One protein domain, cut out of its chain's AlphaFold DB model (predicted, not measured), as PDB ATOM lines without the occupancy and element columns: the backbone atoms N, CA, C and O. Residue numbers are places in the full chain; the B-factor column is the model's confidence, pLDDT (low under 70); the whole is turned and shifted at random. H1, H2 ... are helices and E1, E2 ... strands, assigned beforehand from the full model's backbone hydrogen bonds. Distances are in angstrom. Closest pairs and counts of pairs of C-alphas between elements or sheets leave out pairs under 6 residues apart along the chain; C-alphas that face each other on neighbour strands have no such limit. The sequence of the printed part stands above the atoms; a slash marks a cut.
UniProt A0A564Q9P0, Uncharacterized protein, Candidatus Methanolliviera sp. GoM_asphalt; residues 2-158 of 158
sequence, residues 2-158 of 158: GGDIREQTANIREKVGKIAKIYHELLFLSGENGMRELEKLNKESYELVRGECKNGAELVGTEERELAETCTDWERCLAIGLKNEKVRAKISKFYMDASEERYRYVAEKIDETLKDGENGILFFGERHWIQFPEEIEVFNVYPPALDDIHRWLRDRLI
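AT A GLANCE: This is residues 2 to 158 of the 158 residues of an uncharacterized protein of Candidatus Methanolliviera sp. GoM_asphalt (UniProt A0A564Q9P0). A short pair of side-by-side strands, E1 and E2, lies in the middle of one half of the domain, with H1, H3 and the last part of H5 round it and H2 packed on H3. A long helical hairpin of H4 and H5 makes the longest axis, and at the end of the chain residues 146 to 158, mostly H6, stick out free of the body. The printed part has 157 residues, with six named helices and two named strands in the order H1 E1 H2 H3 H4 H5 E2 H6; the sheet is E1 next to E2, parallel, and the class is mostly helix. The whole is compact, with a radius of gyration of the C-alphas of 17.4 A and spans of 52 by 38 by 34 A.

IN THESE COORDINATES: H1, residues 2 to 16, begins at C-alpha 2 (14.469, 35.675, 259.813) and is 21.0 A long. E1 is residues 19 to 24, 13.9 A. H2 is residues 31 to 41, and H3 residues 43 to 54. H4, residues 65 to 79, is 20.7 A long. H5, residues 85 to 113, is the longest helix, 41.5 A, from C-alpha 85 (33.674, 10.740, 284.419). E2 is residues 119 to 123, 13.5 A. H6, residues 144 to 156, is 18.6 A long and ends at C-alpha 156 (30.279, 38.722, 281.397).

HOW THE PARTS SIT: E1 and E2 are parallel neighbours at 20 degrees, with N 23 and O 121 2.8 A apart and N 121 and O 21 2.9 A apart, within hydrogen-bond range. E1, H2 H3 H4 H5 and E2 form a strand-helix-strand unit, two parallel neighbour strands with helices between them along the chain. Residues 58 to 59 make a short parallel pairing with residues 21 to 22 of E1. The closest C-alphas of E1 and H3 are those of Ile 22 and Val 49, 7.3 A apart. E1 and H5 are near each other, with 7 pairs of C-alphas within 10 A. The closest C-alphas of H1 and E2 are those of Val 16 and Asn 119, 7.0 A apart. H1 and H3 are close but not clearly touching, Gly 2 to Glu 44 being the closest C-alphas at 6.4 A, with a shallow tilt of 28 degrees, the same way. H2 and H3, a helical hairpin, touch through residues 45 to 50 of H3, closest at the C-alphas of Glu 39 and Tyr 46, 5.1 A, with a shallow tilt of 20 degrees, opposite ways. H4 and H5, also a helical hairpin, touch with 18 pairs of C-alphas within 8 A, closest at Trp 74 and Tyr 95, 5.1 A, with a shallow tilt of 32 degrees, opposite ways. H3 and H4 are apart. H6 touches no helix; it is close to but not clearly touching H1, with the C-alphas of Asp 4 and Pro 144 closest at 7.9 A. In H3, H4, H5 and H6 every O i to N i+4 pair is within hydrogen-bond range; H1 has 10 of 11 and H2 6 of 7.

THE WHOLE: The C-alphas farthest apart are those of Asn 55 and Asn 84, 52.2 A. The printed part has no cut. The link from E2 to H6, residues 124 to 143, is long. The mean pLDDT of the printed part is 92.1, and residues 2 to 3 and 157 to 158 are under 70.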
ATOM      1  N   GLY A   2      14.345  35.929 261.262       57.94
ATOM      2  CA  GLY A   2      14.469  35.675 259.813       57.94
ATOM      3  C   GLY A   2      14.483  36.880 258.846       57.94
ATOM      4  O   GLY A   2      14.655  36.686 257.649       57.94
ATOM      5  N   GLY A   3      14.292  38.124 259.307       67.75
ATOM      6  CA  GLY A   3      14.458  39.321 258.462       67.75
ATOM      7  C   GLY A   3      15.923  39.593 258.101       67.75
ATOM      8  O   GLY A   3      16.230  39.793 256.934       67.75
ATOM      9  N   ASP A   4      16.801  39.498 259.098       74.88
ATOM     10  CA  ASP A   4      18.242  39.761 258.994       74.88
ATOM     11  C   ASP A   4      18.931  38.733 258.077       74.88
ATOM     12  O   ASP A   4      19.606  39.080 257.116       74.88
ATOM     13  N   ILE A   5      18.614  37.445 258.255       77.44
ATOM     14  CA  ILE A   5      19.168  36.352 257.435       77.44
ATOM     15  C   ILE A   5      18.812  36.515 255.947       77.44
ATOM     16  O   ILE A   5      19.633  36.232 255.075       77.44
ATOM     17  N   ARG A   6      17.600  36.994 255.631       79.00
ATOM     18  CA  ARG A   6      17.186  37.245 254.239       79.00
ATOM     19  C   ARG A   6      17.971  38.389 253.610       79.00
ATOM     20  O   ARG A   6      18.380  38.272 252.460       79.00
ATOM     21  N   GLU A   7      18.192  39.464 254.359       83.25
ATOM     22  CA  GLU A   7      19.004  40.597 253.913       83.25
ATOM     23  C   GLU A   7      20.467  40.186 253.708       83.25
ATOM     24  O   GLU A   7      21.055  40.479 252.669       83.25
ATOM     25  N   GLN A   8      21.032  39.415 254.639       81.75
ATOM     26  CA  GLN A   8      22.373  38.852 254.490       81.75
ATOM     27  C   GLN A   8      22.486  37.949 253.261       81.75
ATOM     28  O   GLN A   8      23.421  38.096 252.480       81.75
ATOM     29  N   THR A   9      21.510  37.064 253.047       80.38
ATOM     30  CA  THR A   9      21.479  36.177 251.875       80.38
ATOM     31  C   THR A   9      21.429  36.978 250.572       80.38
ATOM     32  O   THR A   9      22.172  36.682 249.637       80.38
ATOM     33  N   ALA A  10      20.609  38.034 250.518       83.44
ATOM     34  CA  ALA A  10      20.534  38.925 249.363       83.44
ATOM     35  C   ALA A  10      21.867  39.655 249.111       83.44
ATOM     36  O   ALA A  10      22.369  39.643 247.989       83.44
ATOM     37  N   ASN A  11      22.485  40.203 250.161       83.56
ATOM     38  CA  ASN A  11      23.780  40.881 250.073       83.56
ATOM     39  C   ASN A  11      24.907  39.942 249.615       83.56
ATOM     40  O   ASN A  11      25.779  40.354 248.851       83.56
ATOM     41  N   ILE A  12      24.917  38.683 250.073       80.50
ATOM     42  CA  ILE A  12      25.888  37.679 249.612       80.50
ATOM     43  C   ILE A  12      25.672  37.417 248.129       80.50
ATOM     44  O   ILE A  12      26.626  37.497 247.363       80.50
ATOM     45  N   ARG A  13      24.428  37.179 247.708       80.50
ATOM     46  CA  ARG A  13      24.086  36.937 246.303       80.50
ATOM     47  C   ARG A  13      24.522  38.082 245.385       80.50
ATOM     48  O   ARG A  13      24.988  37.821 244.281       80.50
ATOM     49  N   GLU A  14      24.415  39.334 245.824       85.00
ATOM     50  CA  GLU A  14      24.932  40.478 245.058       85.00
ATOM     51  C   GLU A  14      26.458  40.446 244.887       85.00
ATOM     52  O   GLU A  14      26.965  40.898 243.861       85.00
ATOM     53  N   LYS A  15      27.193  39.893 245.860       84.12
ATOM     54  CA  LYS A  15      28.662  39.828 245.850       84.12
ATOM     55  C   LYS A  15      29.213  38.599 245.129       84.12
ATOM     56  O   LYS A  15      30.143  38.738 244.345       84.12
ATOM     57  N   VAL A  16      28.664  37.415 245.407       84.38
ATOM     58  CA  VAL A  16      29.163  36.132 244.866       84.38
ATOM     59  C   VAL A  16      28.498  35.767 243.538       84.38
ATOM     60  O   VAL A  16      29.019  34.966 242.768       84.38
ATOM     61  N   GLY A  17      27.356  36.384 243.228       87.81
ATOM     62  CA  GLY A  17      26.598  36.136 242.011       87.81
ATOM     63  C   GLY A  17      25.539  35.051 242.185       87.81
ATOM     64  O   GLY A  17      24.914  34.898 243.235       87.81
ATOM     65  N   LYS A  18      25.259  34.320 241.102       91.56
ATOM     66  CA  LYS A  18      24.170  33.338 241.076       91.56
ATOM     67  C   LYS A  18      24.477  32.171 242.017       91.56
ATOM     68  O   LYS A  18      25.526  31.544 241.894       91.56
ATOM     69  N   ILE A  19      23.518  31.850 242.882       94.38
ATOM     70  CA  ILE A  19      23.546  30.653 243.725       94.38
ATOM     71  C   ILE A  19      23.051  29.464 242.905       94.38
ATOM     72  O   ILE A  19      21.951  29.496 242.348       94.38
ATOM     73  N   ALA A  20      23.882  28.433 242.802       96.75
ATOM     74  CA  ALA A  20      23.576  27.202 242.086       96.75
ATOM     75  C   ALA A  20      23.099  26.101 243.036       96.75
ATOM     76  O   ALA A  20      22.190  25.351 242.681       96.75
ATOM     77  N   LYS A  21      23.676  26.022 244.241       97.69
ATOM     78  CA  LYS A  21      23.419  24.949 245.208       97.69
ATOM     79  C   LYS A  21      23.025  25.499 246.570       97.69
ATOM     80  O   LYS A  21      23.548  26.518 247.017       97.69
ATOM     81  N   ILE A  22      22.107  24.811 247.232       96.88
ATOM     82  CA  ILE A  22      21.736  25.081 248.616       96.88
ATOM     83  C   ILE A  22      21.859  23.792 249.406       96.88
ATOM     84  O   ILE A  22      21.276  22.769 249.038       96.88
ATOM     85  N   TYR A  23      22.574  23.895 250.515       97.50
ATOM     86  CA  TYR A  23      22.796  22.850 251.494       97.50
ATOM     87  C   TYR A  23      22.197  23.290 252.827       97.50
ATOM     88  O   TYR A  23      22.219  24.477 253.170       97.50
ATOM     89  N   HIS A  24      21.643  22.352 253.584       96.38
ATOM     90  CA  HIS A  24      21.004  22.650 254.859       96.38
ATOM     91  C   HIS A  24      21.214  21.501 255.844       96.38
ATOM     92  O   HIS A  24      21.031  20.335 255.501       96.38
ATOM     93  N   GLU A  25      21.564  21.836 257.081       95.81
ATOM     94  CA  GLU A  25      21.659  20.893 258.192       95.81
ATOM     95  C   GLU A  25      20.334  20.132 258.397       95.81
ATOM     96  O   GLU A  25      19.244  20.703 258.292       95.81
ATOM     97  N   LEU A  26      20.430  18.835 258.688       95.69
ATOM     98  CA  LEU A  26      19.333  17.877 258.849       95.69
ATOM     99  C   LEU A  26      18.441  17.716 257.609       95.69
ATOM    100  O   LEU A  26      17.254  17.399 257.726       95.69
ATOM    101  N   LEU A  27      19.003  17.925 256.417       97.44
ATOM    102  CA  LEU A  27      18.329  17.668 255.150       97.44
ATOM    103  C   LEU A  27      18.898  16.422 254.465       97.44
ATOM    104  O   LEU A  27      20.065  16.397 254.078       97.44
ATOM    105  N   PHE A  28      18.044  15.421 254.246       97.31
ATOM    106  CA  PHE A  28      18.463  14.099 253.762       97.31
ATOM    107  C   PHE A  28      18.076  13.842 252.303       97.31
ATOM    108  O   PHE A  28      18.681  13.021 251.618       97.31
ATOM    109  N   LEU A  29      17.049  14.537 251.811       97.31
ATOM    110  CA  LEU A  29      16.537  14.387 250.450       97.31
ATOM    111  C   LEU A  29      16.761  15.664 249.631       97.31
ATOM    112  O   LEU A  29      16.703  16.772 250.156       97.31
ATOM    113  N   SER A  30      16.958  15.509 248.320       96.38
ATOM    114  CA  SER A  30      17.043  16.627 247.367       96.38
ATOM    115  C   SER A  30      15.675  16.995 246.771       96.38
ATOM    116  O   SER A  30      14.694  16.243 246.873       96.38
ATOM    117  N   GLY A  31      15.618  18.143 246.091       93.31
ATOM    118  CA  GLY A  31      14.470  18.565 245.279       93.31
ATOM    119  C   GLY A  31      13.162  18.694 246.068       93.31
ATOM    120  O   GLY A  31      13.159  19.094 247.230       93.31
ATOM    121  N   GLU A  32      12.032  18.333 245.453       94.69
ATOM    122  CA  GLU A  32      10.691  18.478 246.055       94.69
ATOM    123  C   GLU A  32      10.490  17.651 247.334       94.69
ATOM    124  O   GLU A  32       9.714  18.021 248.218       94.69
ATOM    125  N   ASN A  33      11.177  16.513 247.460       96.75
ATOM    126  CA  ASN A  33      11.125  15.717 248.685       96.75
ATOM    127  C   ASN A  33      11.861  16.431 249.819       96.75
ATOM    128  O   ASN A  33      11.282  16.590 250.892       96.75
ATOM    129  N   GLY A  34      13.072  16.928 249.550       96.44
ATOM    130  CA  GLY A  34      13.830  17.752 250.492       96.44
ATOM    131  C   GLY A  34      13.080  19.013 250.898       96.44
ATOM    132  O   GLY A  34      12.986  19.343 252.072       96.44
ATOM    133  N   MET A  35      12.438  19.674 249.938       97.25
ATOM    134  CA  MET A  35      11.642  20.874 250.180       97.25
ATOM    135  C   MET A  35      10.480  20.612 251.160       97.25
ATOM    136  O   MET A  35      10.213  21.425 252.044       97.25
ATOM    137  N   ARG A  36       9.827  19.442 251.065       97.19
ATOM    138  CA  ARG A  36       8.785  19.005 252.014       97.19
ATOM    139  C   ARG A  36       9.337  18.603 253.382       97.19
ATOM    140  O   ARG A  36       8.634  18.764 254.378       97.19
ATOM    141  N   GLU A  37      10.544  18.043 253.447       95.50
ATOM    142  CA  GLU A  37      11.225  17.787 254.724       95.50
ATOM    143  C   GLU A  37      11.573  19.107 255.421       95.50
ATOM    144  O   GLU A  37      11.233  19.291 256.589       95.50
ATOM    145  N   LEU A  38      12.146  20.056 254.679       96.44
ATOM    146  CA  LEU A  38      12.545  21.362 255.191       96.44
ATOM    147  C   LEU A  38      11.350  22.170 255.716       96.44
ATOM    148  O   LEU A  38      11.457  22.789 256.770       96.44
ATOM    149  N   GLU A  39      10.196  22.118 255.041       96.62
ATOM    150  CA  GLU A  39       8.966  22.778 255.508       96.62
ATOM    151  C   GLU A  39       8.522  22.287 256.894       96.62
ATOM    152  O   GLU A  39       8.079  23.080 257.726       96.62
ATOM    153  N   LYS A  40       8.666  20.982 257.157       95.38
ATOM    154  CA  LYS A  40       8.343  20.379 258.458       95.38
ATOM    155  C   LYS A  40       9.395  20.696 259.515       95.38
ATOM    156  O   LYS A  40       9.046  20.803 260.688       95.38
ATOM    157  N   LEU A  41      10.657  20.805 259.104       92.69
ATOM    158  CA  LEU A  41      11.786  21.074 259.987       92.69
ATOM    159  C   LEU A  41      11.790  22.531 260.461       92.69
ATOM    160  O   LEU A  41      11.840  22.796 261.661       92.69
ATOM    161  N   ASN A  42      11.745  23.480 259.525       92.62
ATOM    162  CA  ASN A  42      11.806  24.904 259.814       92.62
ATOM    163  C   ASN A  42      11.127  25.725 258.708       92.62
ATOM    164  O   ASN A  42      11.623  25.841 257.585       92.62
ATOM    165  N   LYS A  43      10.007  26.367 259.055       91.75
ATOM    166  CA  LYS A  43       9.227  27.186 258.121       91.75
ATOM    167  C   LYS A  43       9.997  28.401 257.586       91.75
ATOM    168  O   LYS A  43       9.844  28.733 256.413       91.75
ATOM    169  N   GLU A  44      10.805  29.068 258.416       89.81
ATOM    170  CA  GLU A  44      11.581  30.241 257.982       89.81
ATOM    171  C   GLU A  44      12.670  29.835 256.978       89.81
ATOM    172  O   GLU A  44      12.777  30.457 255.918       89.81
ATOM    173  N   SER A  45      13.412  28.756 257.259       91.81
ATOM    174  CA  SER A  45      14.389  28.190 256.319       91.81
ATOM    175  C   SER A  45      13.723  27.769 255.014       91.81
ATOM    176  O   SER A  45      14.204  28.112 253.938       91.81
ATOM    177  N   TYR A  46      12.580  27.083 255.089       95.31
ATOM    178  CA  TYR A  46      11.814  26.682 253.910       95.31
ATOM    179  C   TYR A  46      11.433  27.874 253.024       95.31
ATOM    180  O   TYR A  46      11.624  27.824 251.810       95.31
ATOM    181  N   GLU A  47      10.909  28.957 253.602       93.50
ATOM    182  CA  GLU A  47      10.511  30.139 252.832       93.50
ATOM    183  C   GLU A  47      11.693  30.767 252.085       93.50
ATOM    184  O   GLU A  47      11.538  31.152 250.921       93.50
ATOM    185  N   LEU A  48      12.856  30.834 252.739       91.62
ATOM    186  CA  LEU A  48      14.095  31.356 252.168       91.62
ATOM    187  C   LEU A  48      14.610  30.447 251.046       91.62
ATOM    188  O   LEU A  48      14.754  30.896 249.908       91.62
ATOM    189  N   VAL A  49      14.816  29.160 251.337       94.56
ATOM    190  CA  VAL A  49      15.357  28.178 250.385       94.56
ATOM    191  C   VAL A  49      14.450  28.036 249.165       94.56
ATOM    192  O   VAL A  49      14.925  28.043 248.032       94.56
ATOM    193  N   ARG A  50      13.125  28.009 249.356       95.38
ATOM    194  CA  ARG A  50      12.162  28.003 248.247       95.38
ATOM    195  C   ARG A  50      12.294  29.240 247.359       95.38
ATOM    196  O   ARG A  50      12.097  29.139 246.148       95.38
ATOM    197  N   GLY A  51      12.569  30.406 247.944       92.94
ATOM    198  CA  GLY A  51      12.817  31.642 247.200       92.94
ATOM    199  C   GLY A  51      14.017  31.510 246.263       92.94
ATOM    200  O   GLY A  51      13.905  31.812 245.077       92.94
ATOM    201  N   GLU A  52      15.125  30.974 246.767       91.94
ATOM    202  CA  GLU A  52      16.333  30.753 245.972       91.94
ATOM    203  C   GLU A  52      16.164  29.631 244.935       91.94
ATOM    204  O   GLU A  52      16.585  29.787 243.788       91.94
ATOM    205  N   CYS A  53      15.439  28.556 245.256       94.50
ATOM    206  CA  CYS A  53      15.122  27.518 244.273       94.50
ATOM    207  C   CYS A  53      14.281  28.046 243.104       94.50
ATOM    208  O   CYS A  53      14.521  27.688 241.952       94.50
ATOM    209  N   LYS A  54      13.343  28.971 243.356       94.06
ATOM    210  CA  LYS A  54      12.608  29.666 242.280       94.06
ATOM    211  C   LYS A  54      13.517  30.507 241.380       94.06
ATOM    212  O   LYS A  54      13.169  30.737 240.226       94.06
ATOM    213  N   ASN A  55      14.673  30.933 241.886       90.62
ATOM    214  CA  ASN A  55      15.701  31.648 241.128       90.62
ATOM    215  C   ASN A  55      16.702  30.705 240.430       90.62
ATOM    216  O   ASN A  55      17.674  31.169 239.828       90.62
ATOM    217  N   GLY A  56      16.447  29.393 240.463       93.06
ATOM    218  CA  GLY A  56      17.215  28.376 239.749       93.06
ATOM    219  C   GLY A  56      18.301  27.688 240.573       93.06
ATOM    220  O   GLY A  56      19.122  26.999 239.972       93.06
ATOM    221  N   ALA A  57      18.323  27.870 241.897       95.31
ATOM    222  CA  ALA A  57      19.180  27.085 242.780       95.31
ATOM    223  C   ALA A  57      18.609  25.672 243.006       95.31
ATOM    224  O   ALA A  57      17.395  25.473 243.091       95.31
ATOM    225  N   GLU A  58      19.480  24.684 243.153       97.62
ATOM    226  CA  GLU A  58      19.108  23.310 243.475       97.62
ATOM    227  C   GLU A  58      19.275  23.047 244.975       97.62
ATOM    228  O   GLU A  58      20.333  23.313 245.546       97.62
ATOM    229  N   LEU A  59      18.235  22.498 245.607       97.75
ATOM    230  CA  LEU A  59      18.303  22.019 246.985       97.75
ATOM    231  C   LEU A  59      18.876  20.598 247.021       97.75
ATOM    232  O   LEU A  59      18.260  19.670 246.482       97.75
ATOM    233  N   VAL A  60      20.018  20.439 247.687       98.31
ATOM    234  CA  VAL A  60      20.775  19.185 247.757       98.31
ATOM    235  C   VAL A  60      20.617  18.543 249.135       98.31
ATOM    236  O   VAL A  60      20.865  19.181 250.158       98.31
ATOM    237  N   GLY A  61      20.248  17.259 249.169       97.88
ATOM    238  CA  GLY A  61      20.330  16.433 250.377       97.88
ATOM    239  C   GLY A  61      21.769  16.425 250.888       97.88
ATOM    240  O   GLY A  61      22.668  15.936 250.204       97.88
ATOM    241  N   THR A  62      21.971  17.057 252.039       97.69
ATOM    242  CA  THR A  62      23.287  17.452 252.555       97.69
ATOM    243  C   THR A  62      23.858  16.400 253.495       97.69
ATOM    244  O   THR A  62      25.069  16.221 253.547       97.69
ATOM    245  N   GLU A  63      22.996  15.691 254.222       97.75
ATOM    246  CA  GLU A  63      23.404  14.745 255.255       97.75
ATOM    247  C   GLU A  63      22.881  13.337 254.977       97.75
ATOM    248  O   GLU A  63      21.846  13.146 254.335       97.75
ATOM    249  N   GLU A  64      23.583  12.346 255.515       98.06
ATOM    250  CA  GLU A  64      23.080  10.984 255.641       98.06
ATOM    251  C   GLU A  64      22.309  10.873 256.966       98.06
ATOM    252  O   GLU A  64      22.702  11.443 257.990       98.06
ATOM    253  N   ARG A  65      21.160  10.192 256.931       97.50
ATOM    254  CA  ARG A  65      20.206  10.168 258.037       97.50
ATOM    255  C   ARG A  65      20.762   9.445 259.259       97.50
ATOM    256  O   ARG A  65      20.677   9.992 260.355       97.50
ATOM    257  N   GLU A  66      21.313   8.251 259.085       98.19
ATOM    258  CA  GLU A  66      21.857   7.451 260.183       98.19
ATOM    259  C   GLU A  66      23.051   8.151 260.852       98.19
ATOM    260  O   GLU A  66      23.118   8.202 262.083       98.19
ATOM    261  N   LEU A  67      23.938   8.780 260.072       98.25
ATOM    262  CA  LEU A  67      25.065   9.564 260.586       98.25
ATOM    263  C   LEU A  67      24.597  10.770 261.411       98.25
ATOM    264  O   LEU A  67      25.069  10.985 262.535       98.25
ATOM    265  N   ALA A  68      23.651  11.551 260.883       97.25
ATOM    266  CA  ALA A  68      23.125  12.727 261.570       97.25
ATOM    267  C   ALA A  68      22.355  12.355 262.849       97.25
ATOM    268  O   ALA A  68      22.552  12.982 263.895       97.25
ATOM    269  N   GLU A  69      21.509  11.322 262.792       97.75
ATOM    270  CA  GLU A  69      20.731  10.835 263.936       97.75
ATOM    271  C   GLU A  69      21.655  10.262 265.026       97.75
ATOM    272  O   GLU A  69      21.520  10.634 266.194       97.75
ATOM    273  N   THR A  70      22.666   9.471 264.652       98.19
ATOM    274  CA  THR A  70      23.661   8.922 265.590       98.19
ATOM    275  C   THR A  70      24.447  10.026 266.298       98.19
ATOM    276  O   THR A  70      24.579  10.013 267.524       98.19
ATOM    277  N   CYS A  71      24.945  11.012 265.544       97.00
ATOM    278  CA  CYS A  71      25.645  12.170 266.103       97.00
ATOM    279  C   CYS A  71      24.750  12.930 267.102       97.00
ATOM    280  O   CYS A  71      25.166  13.202 268.233       97.00
ATOM    281  N   THR A  72      23.496  13.190 266.717       95.69
ATOM    282  CA  THR A  72      22.511  13.916 267.535       95.69
ATOM    283  C   THR A  72      22.182  13.178 268.835       95.69
ATOM    284  O   THR A  72      22.078  13.790 269.901       95.69
ATOM    285  N   ASP A  73      22.020  11.858 268.793       98.19
ATOM    286  CA  ASP A  73      21.680  11.082 269.986       98.19
ATOM    287  C   ASP A  73      22.852  10.979 270.972       98.19
ATOM    288  O   ASP A  73      22.642  11.055 272.191       98.19
ATOM    289  N   TRP A  74      24.096  10.918 270.479       98.00
ATOM    290  CA  TRP A  74      25.269  11.041 271.346       98.00
ATOM    291  C   TRP A  74      25.391  12.429 271.977       98.00
ATOM    292  O   TRP A  74      25.666  12.528 273.178       98.00
ATOM    293  N   GLU A  75      25.123  13.491 271.218       95.38
ATOM    294  CA  GLU A  75      25.092  14.861 271.739       95.38
ATOM    295  C   GLU A  75      24.052  15.011 272.861       95.38
ATOM    296  O   GLU A  75      24.359  15.511 273.947       95.38
ATOM    297  N   ARG A  76      22.834  14.495 272.656       96.69
ATOM    298  CA  ARG A  76      21.770  14.490 273.677       96.69
ATOM    299  C   ARG A  76      22.201  13.762 274.947       96.69
ATOM    300  O   ARG A  76      21.937  14.238 276.052       96.69
ATOM    301  N   CYS A  77      22.896  12.635 274.808       96.56
ATOM    302  CA  CYS A  77      23.437  11.892 275.944       96.56
ATOM    303  C   CYS A  77      24.492  12.692 276.730       96.56
ATOM    304  O   CYS A  77      24.621  12.508 277.941       96.56
ATOM    305  N   LEU A  78      25.240  13.590 276.087       94.88
ATOM    306  CA  LEU A  78      26.134  14.521 276.780       94.88
ATOM    307  C   LEU A  78      25.353  15.658 277.451       94.88
ATOM    308  O   LEU A  78      25.645  16.008 278.601       94.88
ATOM    309  N   ALA A  79      24.330  16.184 276.774       94.69
ATOM    310  CA  ALA A  79      23.523  17.315 277.229       94.69
ATOM    311  C   ALA A  79      22.770  17.053 278.548       94.69
ATOM    312  O   ALA A  79      22.521  17.992 279.302       94.69
ATOM    313  N   ILE A  80      22.464  15.792 278.889       94.06
ATOM    314  CA  ILE A  80      21.816  15.443 280.171       94.06
ATOM    315  C   ILE A  80      22.711  15.634 281.413       94.06
ATOM    316  O   ILE A  80      22.235  15.476 282.537       94.06
ATOM    317  N   GLY A  81      24.000  15.957 281.249       92.81
ATOM    318  CA  GLY A  81      24.897  16.263 282.369       92.81
ATOM    319  C   GLY A  81      25.395  15.022 283.121       92.81
ATOM    320  O   GLY A  81      25.171  14.856 284.323       92.81
ATOM    321  N   LEU A  82      26.104  14.135 282.417       95.12
ATOM    322  CA  LEU A  82      26.644  12.886 282.966       95.12
ATOM    323  C   LEU A  82      27.624  13.123 284.136       95.12
ATOM    324  O   LEU A  82      28.704  13.700 283.971       95.12
ATOM    325  N   LYS A  83      27.278  12.594 285.318       96.56
ATOM    326  CA  LYS A  83      28.078  12.747 286.550       96.56
ATOM    327  C   LYS A  83      29.352  11.901 286.563       96.56
ATOM    328  O   LYS A  83      30.400  12.369 286.999       96.56
ATOM    329  N   ASN A  84      29.268  10.643 286.127       97.88
ATOM    330  CA  ASN A  84      30.405   9.727 286.164       97.88
ATOM    331  C   ASN A  84      31.389  10.044 285.029       97.88
ATOM    332  O   ASN A  84      31.031   9.970 283.856       97.88
ATOM    333  N   GLU A  85      32.640  10.342 285.378       97.06
ATOM    334  CA  GLU A  85      33.674  10.740 284.419       97.06
ATOM    335  C   GLU A  85      34.003   9.658 283.384       97.06
ATOM    336  O   GLU A  85      34.130   9.968 282.204       97.06
ATOM    337  N   LYS A  86      34.080   8.383 283.787       98.00
ATOM    338  CA  LYS A  86      34.378   7.283 282.855       98.00
ATOM    339  C   LYS A  86      33.265   7.103 281.826       98.00
ATOM    340  O   LYS A  86      33.545   6.834 280.662       98.00
ATOM    341  N   VAL A  87      32.009   7.237 282.255       97.94
ATOM    342  CA  VAL A  87      30.849   7.186 281.352       97.94
ATOM    343  C   VAL A  87      30.861   8.392 280.416       97.94
ATOM    344  O   VAL A  87      30.746   8.210 279.207       97.94
ATOM    345  N   ARG A  88      31.080   9.598 280.955       97.81
ATOM    346  CA  ARG A  88      31.187  10.828 280.163       97.81
ATOM    347  C   ARG A  88      32.269  10.711 279.093       97.81
ATOM    348  O   ARG A  88      31.971  10.941 277.934       97.81
ATOM    349  N   ALA A  89      33.473  10.263 279.449       98.00
ATOM    350  CA  ALA A  89      34.576  10.099 278.503       98.00
ATOM    351  C   ALA A  89      34.247   9.123 277.359       98.00
ATOM    352  O   ALA A  89      34.585   9.391 276.209       98.00
ATOM    353  N   LYS A  90      33.559   8.008 277.648       98.25
ATOM    354  CA  LYS A  90      33.131   7.055 276.609       98.25
ATOM    355  C   LYS A  90      32.112   7.662 275.650       98.25
ATOM    356  O   LYS A  90      32.270   7.526 274.446       98.25
ATOM    357  N   ILE A  91      31.091   8.333 276.182       98.06
ATOM    358  CA  ILE A  91      30.049   8.960 275.360       98.06
ATOM    359  C   ILE A  91      30.631  10.133 274.564       98.06
ATOM    360  O   ILE A  91      30.330  10.262 273.385       98.06
ATOM    361  N   SER A  92      31.533  10.924 275.155       97.75
ATOM    362  CA  SER A  92      32.262  11.975 274.439       97.75
ATOM    363  C   SER A  92      33.059  11.412 273.270       97.75
ATOM    364  O   SER A  92      33.021  11.996 272.195       97.75
ATOM    365  N   LYS A  93      33.725  10.263 273.444       98.31
ATOM    366  CA  LYS A  93      34.416   9.598 272.339       98.31
ATOM    367  C   LYS A  93      33.445   9.187 271.227       98.31
ATOM    368  O   LYS A  93      33.694   9.523 270.082       98.31
ATOM    369  N   PHE A  94      32.333   8.526 271.556       98.31
ATOM    370  CA  PHE A  94      31.344   8.140 270.540       98.31
ATOM    371  C   PHE A  94      30.745   9.341 269.803       98.31
ATOM    372  O   PHE A  94      30.560   9.279 268.593       98.31
ATOM    373  N   TYR A  95      30.497  10.443 270.512       97.81
ATOM    374  CA  TYR A  95      30.072  11.694 269.894       97.81
ATOM    375  C   TYR A  95      31.130  12.243 268.930       97.81
ATOM    376  O   TYR A  95      30.784  12.624 267.816       97.81
ATOM    377  N   MET A  96      32.405  12.274 269.335       97.56
ATOM    378  CA  MET A  96      33.497  12.760 268.485       97.56
ATOM    379  C   MET A  96      33.653  11.904 267.226       97.56
ATOM    380  O   MET A  96      33.657  12.461 266.133       97.56
ATOM    381  N   ASP A  97      33.699  10.578 267.382       98.06
ATOM    382  CA  ASP A  97      33.843   9.633 266.269       98.06
ATOM    383  C   ASP A  97      32.665   9.784 265.273       98.06
ATOM    384  O   ASP A  97      32.875   9.908 264.067       98.06
ATOM    385  N   ALA A  98      31.422   9.873 265.771       98.19
ATOM    386  CA  ALA A  98      30.235  10.076 264.929       98.19
ATOM    387  C   ALA A  98      30.193  11.462 264.261       98.19
ATOM    388  O   ALA A  98      29.735  11.596 263.127       98.19
ATOM    389  N   SER A  99      30.660  12.505 264.952       97.06
ATOM    390  CA  SER A  99      30.710  13.866 264.399       97.06
ATOM    391  C   SER A  99      31.737  13.972 263.277       97.06
ATOM    392  O   SER A  99      31.464  14.605 262.261       97.06
ATOM    393  N   GLU A 100      32.900  13.337 263.436       97.62
ATOM    394  CA  GLU A 100      33.924  13.272 262.390       97.62
ATOM    395  C   GLU A 100      33.375  12.607 261.123       97.62
ATOM    396  O   GLU A 100      33.532  13.138 260.025       97.62
ATOM    397  N   GLU A 101      32.675  11.481 261.272       98.00
ATOM    398  CA  GLU A 101      32.057  10.779 260.147       98.00
ATOM    399  C   GLU A 101      30.955  11.607 259.470       98.00
ATOM    400  O   GLU A 101      30.959  11.741 258.246       98.00
ATOM    401  N   ARG A 102      30.069  12.236 260.254       97.88
ATOM    402  CA  ARG A 102      29.021  13.138 259.751       97.88
ATOM    403  C   ARG A 102      29.611  14.301 258.952       97.88
ATOM    404  O   ARG A 102      29.175  14.561 257.834       97.88
ATOM    405  N   TYR A 103      30.605  15.002 259.496       97.88
ATOM    406  CA  TYR A 103      31.187  16.168 258.826       97.88
ATOM    407  C   TYR A 103      32.024  15.800 257.607       97.88
ATOM    408  O   TYR A 103      32.020  16.557 256.635       97.88
ATOM    409  N   ARG A 104      32.688  14.638 257.621       98.06
ATOM    410  CA  ARG A 104      33.356  14.098 256.434       98.06
ATOM    411  C   ARG A 104      32.349  13.817 255.321       98.06
ATOM    412  O   ARG A 104      32.565  14.278 254.208       98.06
ATOM    413  N   TYR A 105      31.226  13.164 255.633       98.44
ATOM    414  CA  TYR A 105      30.162  12.930 254.652       98.44
ATOM    415  C   TYR A 105      29.647  14.241 254.048       98.44
ATOM    416  O   TYR A 105      29.498  14.344 252.835       98.44
ATOM    417  N   VAL A 106      29.392  15.262 254.875       98.25
ATOM    418  CA  VAL A 106      28.923  16.569 254.385       98.25
ATOM    419  C   VAL A 106      29.960  17.229 253.471       98.25
ATOM    420  O   VAL A 106      29.589  17.755 252.424       98.25
ATOM    421  N   ALA A 107      31.248  17.185 253.832       98.06
ATOM    422  CA  ALA A 107      32.324  17.721 253.000       98.06
ATOM    423  C   ALA A 107      32.395  17.016 251.636       98.06
ATOM    424  O   ALA A 107      32.355  17.686 250.607       98.06
ATOM    425  N   GLU A 108      32.420  15.679 251.635       98.12
ATOM    426  CA  GLU A 108      32.398  14.853 250.420       98.12
ATOM    427  C   GLU A 108      31.155  15.159 249.580       98.12
ATOM    428  O   GLU A 108      31.233  15.331 248.366       98.12
ATOM    429  N   LYS A 109      29.993  15.316 250.223       98.19
ATOM    430  CA  LYS A 109      28.751  15.607 249.516       98.19
ATOM    431  C   LYS A 109      28.780  16.955 248.809       98.19
ATOM    432  O   LYS A 109      28.229  17.085 247.713       98.19
ATOM    433  N   ILE A 110      29.370  17.965 249.441       98.06
ATOM    434  CA  ILE A 110      29.523  19.296 248.855       98.06
ATOM    435  C   ILE A 110      30.513  19.238 247.691       98.06
ATOM    436  O   ILE A 110      30.160  19.708 246.613       98.06
ATOM    437  N   ASP A 111      31.663  18.591 247.869       97.44
ATOM    438  CA  ASP A 111      32.677  18.394 246.823       97.44
ATOM    439  C   ASP A 111      32.102  17.702 245.572       97.44
ATOM    440  O   ASP A 111      32.253  18.168 244.447       97.44
ATOM    441  N   GLU A 112      31.317  16.638 245.761       97.25
ATOM    442  CA  GLU A 112      30.687  15.904 244.656       97.25
ATOM    443  C   GLU A 112      29.637  16.714 243.879       97.25
ATOM    444  O   GLU A 112      29.312  16.388 242.730       97.25
ATOM    445  N   THR A 113      29.007  17.702 244.520       97.94
ATOM    446  CA  THR A 113      27.778  18.322 244.000       97.94
ATOM    447  C   THR A 113      27.919  19.788 243.626       97.94
ATOM    448  O   THR A 113      27.129  20.240 242.790       97.94
ATOM    449  N   LEU A 114      28.882  20.506 244.204       97.44
ATOM    450  CA  LEU A 114      29.219  21.882 243.858       97.44
ATOM    451  C   LEU A 114      30.279  21.870 242.756       97.44
ATOM    452  O   LEU A 114      31.431  21.531 242.996       97.44
ATOM    453  N   LYS A 115      29.890  22.213 241.530       95.50
ATOM    454  CA  LYS A 115      30.799  22.133 240.376       95.50
ATOM    455  C   LYS A 115      31.680  23.373 240.255       95.50
ATOM    456  O   LYS A 115      31.350  24.436 240.773       95.50
ATOM    457  N   ASP A 116      32.739  23.266 239.458       93.81
ATOM    458  CA  ASP A 116      33.622  24.386 239.122       93.81
ATOM    459  C   ASP A 116      32.845  25.641 238.690       93.81
ATOM    460  O   ASP A 116      32.054  25.626 237.739       93.81
ATOM    461  N   GLY A 117      33.098  26.752 239.385       93.19
ATOM    462  CA  GLY A 117      32.464  28.047 239.126       93.19
ATOM    463  C   GLY A 117      31.022  28.178 239.630       93.19
ATOM    464  O   GLY A 117      30.391  29.210 239.387       93.19
ATOM    465  N   GLU A 118      30.482  27.169 240.318       95.75
ATOM    466  CA  GLU A 118      29.204  27.267 241.019       95.75
ATOM    467  C   GLU A 118      29.383  27.879 242.412       95.75
ATOM    468  O   GLU A 118      30.326  27.572 243.135       95.75
ATOM    469  N   ASN A 119      28.424  28.714 242.822       95.44
ATOM    470  CA  ASN A 119      28.338  29.191 244.199       95.44
ATOM    471  C   ASN A 119      27.281  28.394 244.965       95.44
ATOM    472  O   ASN A 119      26.164  28.186 244.470       95.44
ATOM    473  N   GLY A 120      27.614  28.008 246.194       95.38
ATOM    474  CA  GLY A 120      26.711  27.342 247.125       95.38
ATOM    475  C   GLY A 120      26.384  28.209 248.339       95.38
ATOM    476  O   GLY A 120      27.172  29.064 248.731       95.38
ATOM    477  N   ILE A 121      25.229  27.967 248.960       94.81
ATOM    478  CA  ILE A 121      24.941  28.427 250.325       94.81
ATOM    479  C   ILE A 121      24.782  27.205 251.218       94.81
ATOM    480  O   ILE A 121      24.021  26.297 250.888       94.81
ATOM    481  N   LEU A 122      25.465  27.210 252.358       95.38
ATOM    482  CA  LEU A 122      25.346  26.193 253.393       95.38
ATOM    483  C   LEU A 122      24.708  26.803 254.644       95.38
ATOM    484  O   LEU A 122      25.279  27.692 255.271       95.38
ATOM    485  N   PHE A 123      23.534  26.301 255.021       93.50
ATOM    486  CA  PHE A 123      22.906  26.597 256.307       93.50
ATOM    487  C   PHE A 123      23.282  25.510 257.311       93.50
ATOM    488  O   PHE A 123      22.785  24.388 257.216       93.50
ATOM    489  N   PHE A 124      24.156  25.828 258.263       93.19
ATOM    490  CA  PHE A 124      24.664  24.862 259.238       93.19
ATOM    491  C   PHE A 124      24.977  25.544 260.576       93.19
ATOM    492  O   PHE A 124      25.292  26.735 260.604       93.19
ATOM    493  N   GLY A 125      24.878  24.815 261.690       89.06
ATOM    494  CA  GLY A 125      25.234  25.337 263.011       89.06
ATOM    495  C   GLY A 125      26.699  25.791 263.120       89.06
ATOM    496  O   GLY A 125      27.595  25.172 262.555       89.06
ATOM    497  N   GLU A 126      26.964  26.846 263.905       83.44
ATOM    498  CA  GLU A 126      28.283  27.513 263.981       83.44
ATOM    499  C   GLU A 126      29.449  26.608 264.399       83.44
ATOM    500  O   GLU A 126      30.606  26.899 264.106       83.44
ATOM    501  N   ARG A 127      29.165  25.539 265.146       82.88
ATOM    502  CA  ARG A 127      30.173  24.656 265.746       82.88
ATOM    503  C   ARG A 127      30.384  23.389 264.923       82.88
ATOM    504  O   ARG A 127      30.456  22.303 265.490       82.88
ATOM    505  N   HIS A 128      30.468  23.517 263.604       91.19
ATOM    506  CA  HIS A 128      30.809  22.395 262.735       91.19
ATOM    507  C   HIS A 128      32.326  22.247 262.563       91.19
ATOM    508  O   HIS A 128      33.076  23.220 262.637       91.19
ATOM    509  N   TRP A 129      32.778  21.026 262.263       92.56
ATOM    510  CA  TRP A 129      34.180  20.740 261.914       92.56
ATOM    511  C   TRP A 129      34.364  20.290 260.466       92.56
ATOM    512  O   TRP A 129      35.378  19.677 260.140       92.56
ATOM    513  N   ILE A 130      33.397  20.613 259.600       96.06
ATOM    514  CA  ILE A 130      33.475  20.367 258.156       96.06
ATOM    515  C   ILE A 130      34.789  20.946 257.618       96.06
ATOM    516  O   ILE A 130      35.048  22.142 257.754       96.06
ATOM    517  N   GLN A 131      35.616  20.072 257.049       94.62
ATOM    518  CA  GLN A 131      36.834  20.438 256.335       94.62
ATOM    519  C   GLN A 131      36.490  20.461 254.850       94.62
ATOM    520  O   GLN A 131      36.315  19.407 254.244       94.62
ATOM    521  N   PHE A 132      36.322  21.654 254.289       95.00
ATOM    522  CA  PHE A 132      36.044  21.805 252.862       95.00
ATOM    523  C   PHE A 132      37.317  21.543 252.037       95.00
ATOM    524  O   PHE A 132      38.412  21.830 252.534       95.00
ATOM    525  N   PRO A 133      37.190  21.024 250.801       93.31
ATOM    526  CA  PRO A 133      38.286  20.974 249.833       93.31
ATOM    527  C   PRO A 133      38.988  22.332 249.679       93.31
ATOM    528  O   PRO A 133      38.344  23.378 249.782       93.31
ATOM    529  N   GLU A 134      40.299  22.324 249.419       93.06
ATOM    530  CA  GLU A 134      41.116  23.548 249.324       93.06
ATOM    531  C   GLU A 134      40.690  24.452 248.155       93.06
ATOM    532  O   GLU A 134      40.922  25.661 248.172       93.06
ATOM    533  N   GLU A 135      40.045  23.871 247.147       93.31
ATOM    534  CA  GLU A 135      39.512  24.540 245.966       93.31
ATOM    535  C   GLU A 135      38.231  25.340 246.254       93.31
ATOM    536  O   GLU A 135      37.855  26.203 245.457       93.31
ATOM    537  N   ILE A 136      37.563  25.082 247.386       94.50
ATOM    538  CA  ILE A 136      36.337  25.779 247.784       94.50
ATOM    539  C   ILE A 136      36.691  26.959 248.691       94.50
ATOM    540  O   ILE A 136      37.098  26.799 249.842       94.50
ATOM    541  N   GLU A 137      36.459  28.175 248.199       92.94
ATOM    542  CA  GLU A 137      36.559  29.382 249.020       92.94
ATOM    543  C   GLU A 137      35.318  29.524 249.920       92.94
ATOM    544  O   GLU A 137      34.184  29.608 249.442       92.94
ATOM    545  N   VAL A 138      35.528  29.564 251.239       92.75
ATOM    546  CA  VAL A 138      34.446  29.594 252.235       92.75
ATOM    547  C   VAL A 138      34.359  30.957 252.913       92.75
ATOM    548  O   VAL A 138      35.309  31.425 253.542       92.75
ATOM    549  N   PHE A 139      33.170  31.561 252.866       89.56
ATOM    550  CA  PHE A 139      32.843  32.798 253.573       89.56
ATOM    551  C   PHE A 139      31.792  32.531 254.650       89.56
ATOM    552  O   PHE A 139      30.631  32.267 254.345       89.56
ATOM    553  N   ASN A 140      32.183  32.649 255.918       88.00
ATOM    554  CA  ASN A 140      31.244  32.517 257.028       88.00
ATOM    555  C   ASN A 140      30.469  33.820 257.230       88.00
ATOM    556  O   ASN A 140      31.064  34.894 257.350       88.00
ATOM    557  N   VAL A 141      29.143  33.718 257.302       84.50
ATOM    558  CA  VAL A 141      28.262  34.855 257.572       84.50
ATOM    559  C   VAL A 141      27.421  34.556 258.799       84.50
ATOM    560  O   VAL A 141      26.656  33.596 258.822       84.50
ATOM    561  N   TYR A 142      27.573  35.403 259.813       82.25
ATOM    562  CA  TYR A 142      26.845  35.307 261.070       82.25
ATOM    563  C   TYR A 142      25.841  36.465 261.176       82.25
ATOM    564  O   TYR A 142      26.158  37.592 260.777       82.25
ATOM    565  N   PRO A 143      24.624  36.235 261.694       77.38
ATOM    566  CA  PRO A 143      23.667  37.311 261.931       77.38
ATOM    567  C   PRO A 143      24.191  38.307 262.986       77.38
ATOM    568  O   PRO A 143      24.662  37.853 264.030       77.38
ATOM    569  N   PRO A 144      24.040  39.637 262.812       79.69
ATOM    570  CA  PRO A 144      24.401  40.652 263.805       79.69
ATOM    571  C   PRO A 144      23.913  40.345 265.225       79.69
ATOM    572  O   PRO A 144      24.634  40.545 266.200       79.69
ATOM    573  N   ALA A 145      22.699  39.802 265.352       81.38
ATOM    574  CA  ALA A 145      22.144  39.420 266.647       81.38
ATOM    575  C   ALA A 145      22.970  38.330 267.362       81.38
ATOM    576  O   ALA A 145      23.034  38.307 268.591       81.38
ATOM    577  N   LEU A 146      23.599  37.427 266.608       78.81
ATOM    578  CA  LEU A 146      24.462  36.373 267.141       78.81
ATOM    579  C   LEU A 146      25.806  36.944 267.605       78.81
ATOM    580  O   LEU A 146      26.269  36.615 268.699       78.81
ATOM    581  N   ASP A 147      26.366  37.887 266.847       80.75
ATOM    582  CA  ASP A 147      27.559  38.638 267.249       80.75
ATOM    583  C   ASP A 147      27.334  39.427 268.546       80.75
ATOM    584  O   ASP A 147      28.205  39.453 269.424       80.75
ATOM    585  N   ASP A 148      26.152  40.026 268.707       83.50
ATOM    586  CA  ASP A 148      25.764  40.728 269.929       83.50
ATOM    587  C   ASP A 148      25.690  39.781 271.138       83.50
ATOM    588  O   ASP A 148      26.188  40.123 272.216       83.50
ATOM    589  N   ILE A 149      25.129  38.574 270.968       83.12
ATOM    590  CA  ILE A 149      25.098  37.535 272.014       83.12
ATOM    591  C   ILE A 149      26.521  37.105 272.378       83.12
ATOM    592  O   ILE A 149      26.861  37.029 273.561       83.12
ATOM    593  N   HIS A 150      27.374  36.864 271.383       84.38
ATOM    594  CA  HIS A 150      28.770  36.508 271.610       84.38
ATOM    595  C   HIS A 150      29.540  37.601 272.345       84.38
ATOM    596  O   HIS A 150      30.305  37.299 273.264       84.38
ATOM    597  N   ARG A 151      29.330  38.870 271.982       84.50
ATOM    598  CA  ARG A 151      29.933  40.010 272.681       84.50
ATOM    599  C   ARG A 151      29.462  40.070 274.130       84.50
ATOM    600  O   ARG A 151      30.293  40.105 275.027       84.50
ATOM    601  N   TRP A 152      28.156  39.966 274.363       88.00
ATOM    602  CA  TRP A 152      27.585  39.972 275.710       88.00
ATOM    603  C   TRP A 152      28.107  38.829 276.595       88.00
ATOM    604  O   TRP A 152      28.388  39.048 277.773       88.00
ATOM    605  N   LEU A 153      28.256  37.618 276.044       83.06
ATOM    606  CA  LEU A 153      28.813  36.476 276.773       83.06
ATOM    607  C   LEU A 153      30.271  36.722 277.165       83.06
ATOM    608  O   LEU A 153      30.637  36.463 278.310       83.06
ATOM    609  N   ARG A 154      31.092  37.248 276.243       86.06
ATOM    610  CA  ARG A 154      32.493  37.599 276.528       86.06
ATOM    611  C   ARG A 154      32.594  38.653 277.624       86.06
ATOM    612  O   ARG A 154      33.360  38.460 278.559       86.06
ATOM    613  N   ASP A 155      31.779  39.702 277.553       87.62
ATOM    614  CA  ASP A 155      31.814  40.818 278.505       87.62
ATOM    615  C   ASP A 155      31.389  40.414 279.931       87.62
ATOM    616  O   ASP A 155      31.668  41.134 280.885       87.62
ATOM    617  N   ARG A 156      30.708  39.269 280.095       77.62
ATOM    618  CA  ARG A 156      30.279  38.722 281.397       77.62
ATOM    619  C   ARG A 156      31.133  37.571 281.923       77.62
ATOM    620  O   ARG A 156      30.923  37.145 283.056       77.62
ATOM    621  N   LEU A 157      32.026  37.029 281.099       62.12
ATOM    622  CA  LEU A 157      32.942  35.947 281.469       62.12
ATOM    623  C   LEU A 157      34.340  36.466 281.850       62.12
ATOM    624  O   LEU A 157      35.255  35.660 282.025       62.12
ATOM    625  N   ILE A 158      34.485  37.786 282.000       50.84
ATOM    626  CA  ILE A 158      35.654  38.476 282.561       50.84
ATOM    627  C   ILE A 158      35.297  39.004 283.950       50.84
ATOM    628  O   ILE A 158      34.212  39.614 284.082       50.84
TER     629      ILE A 158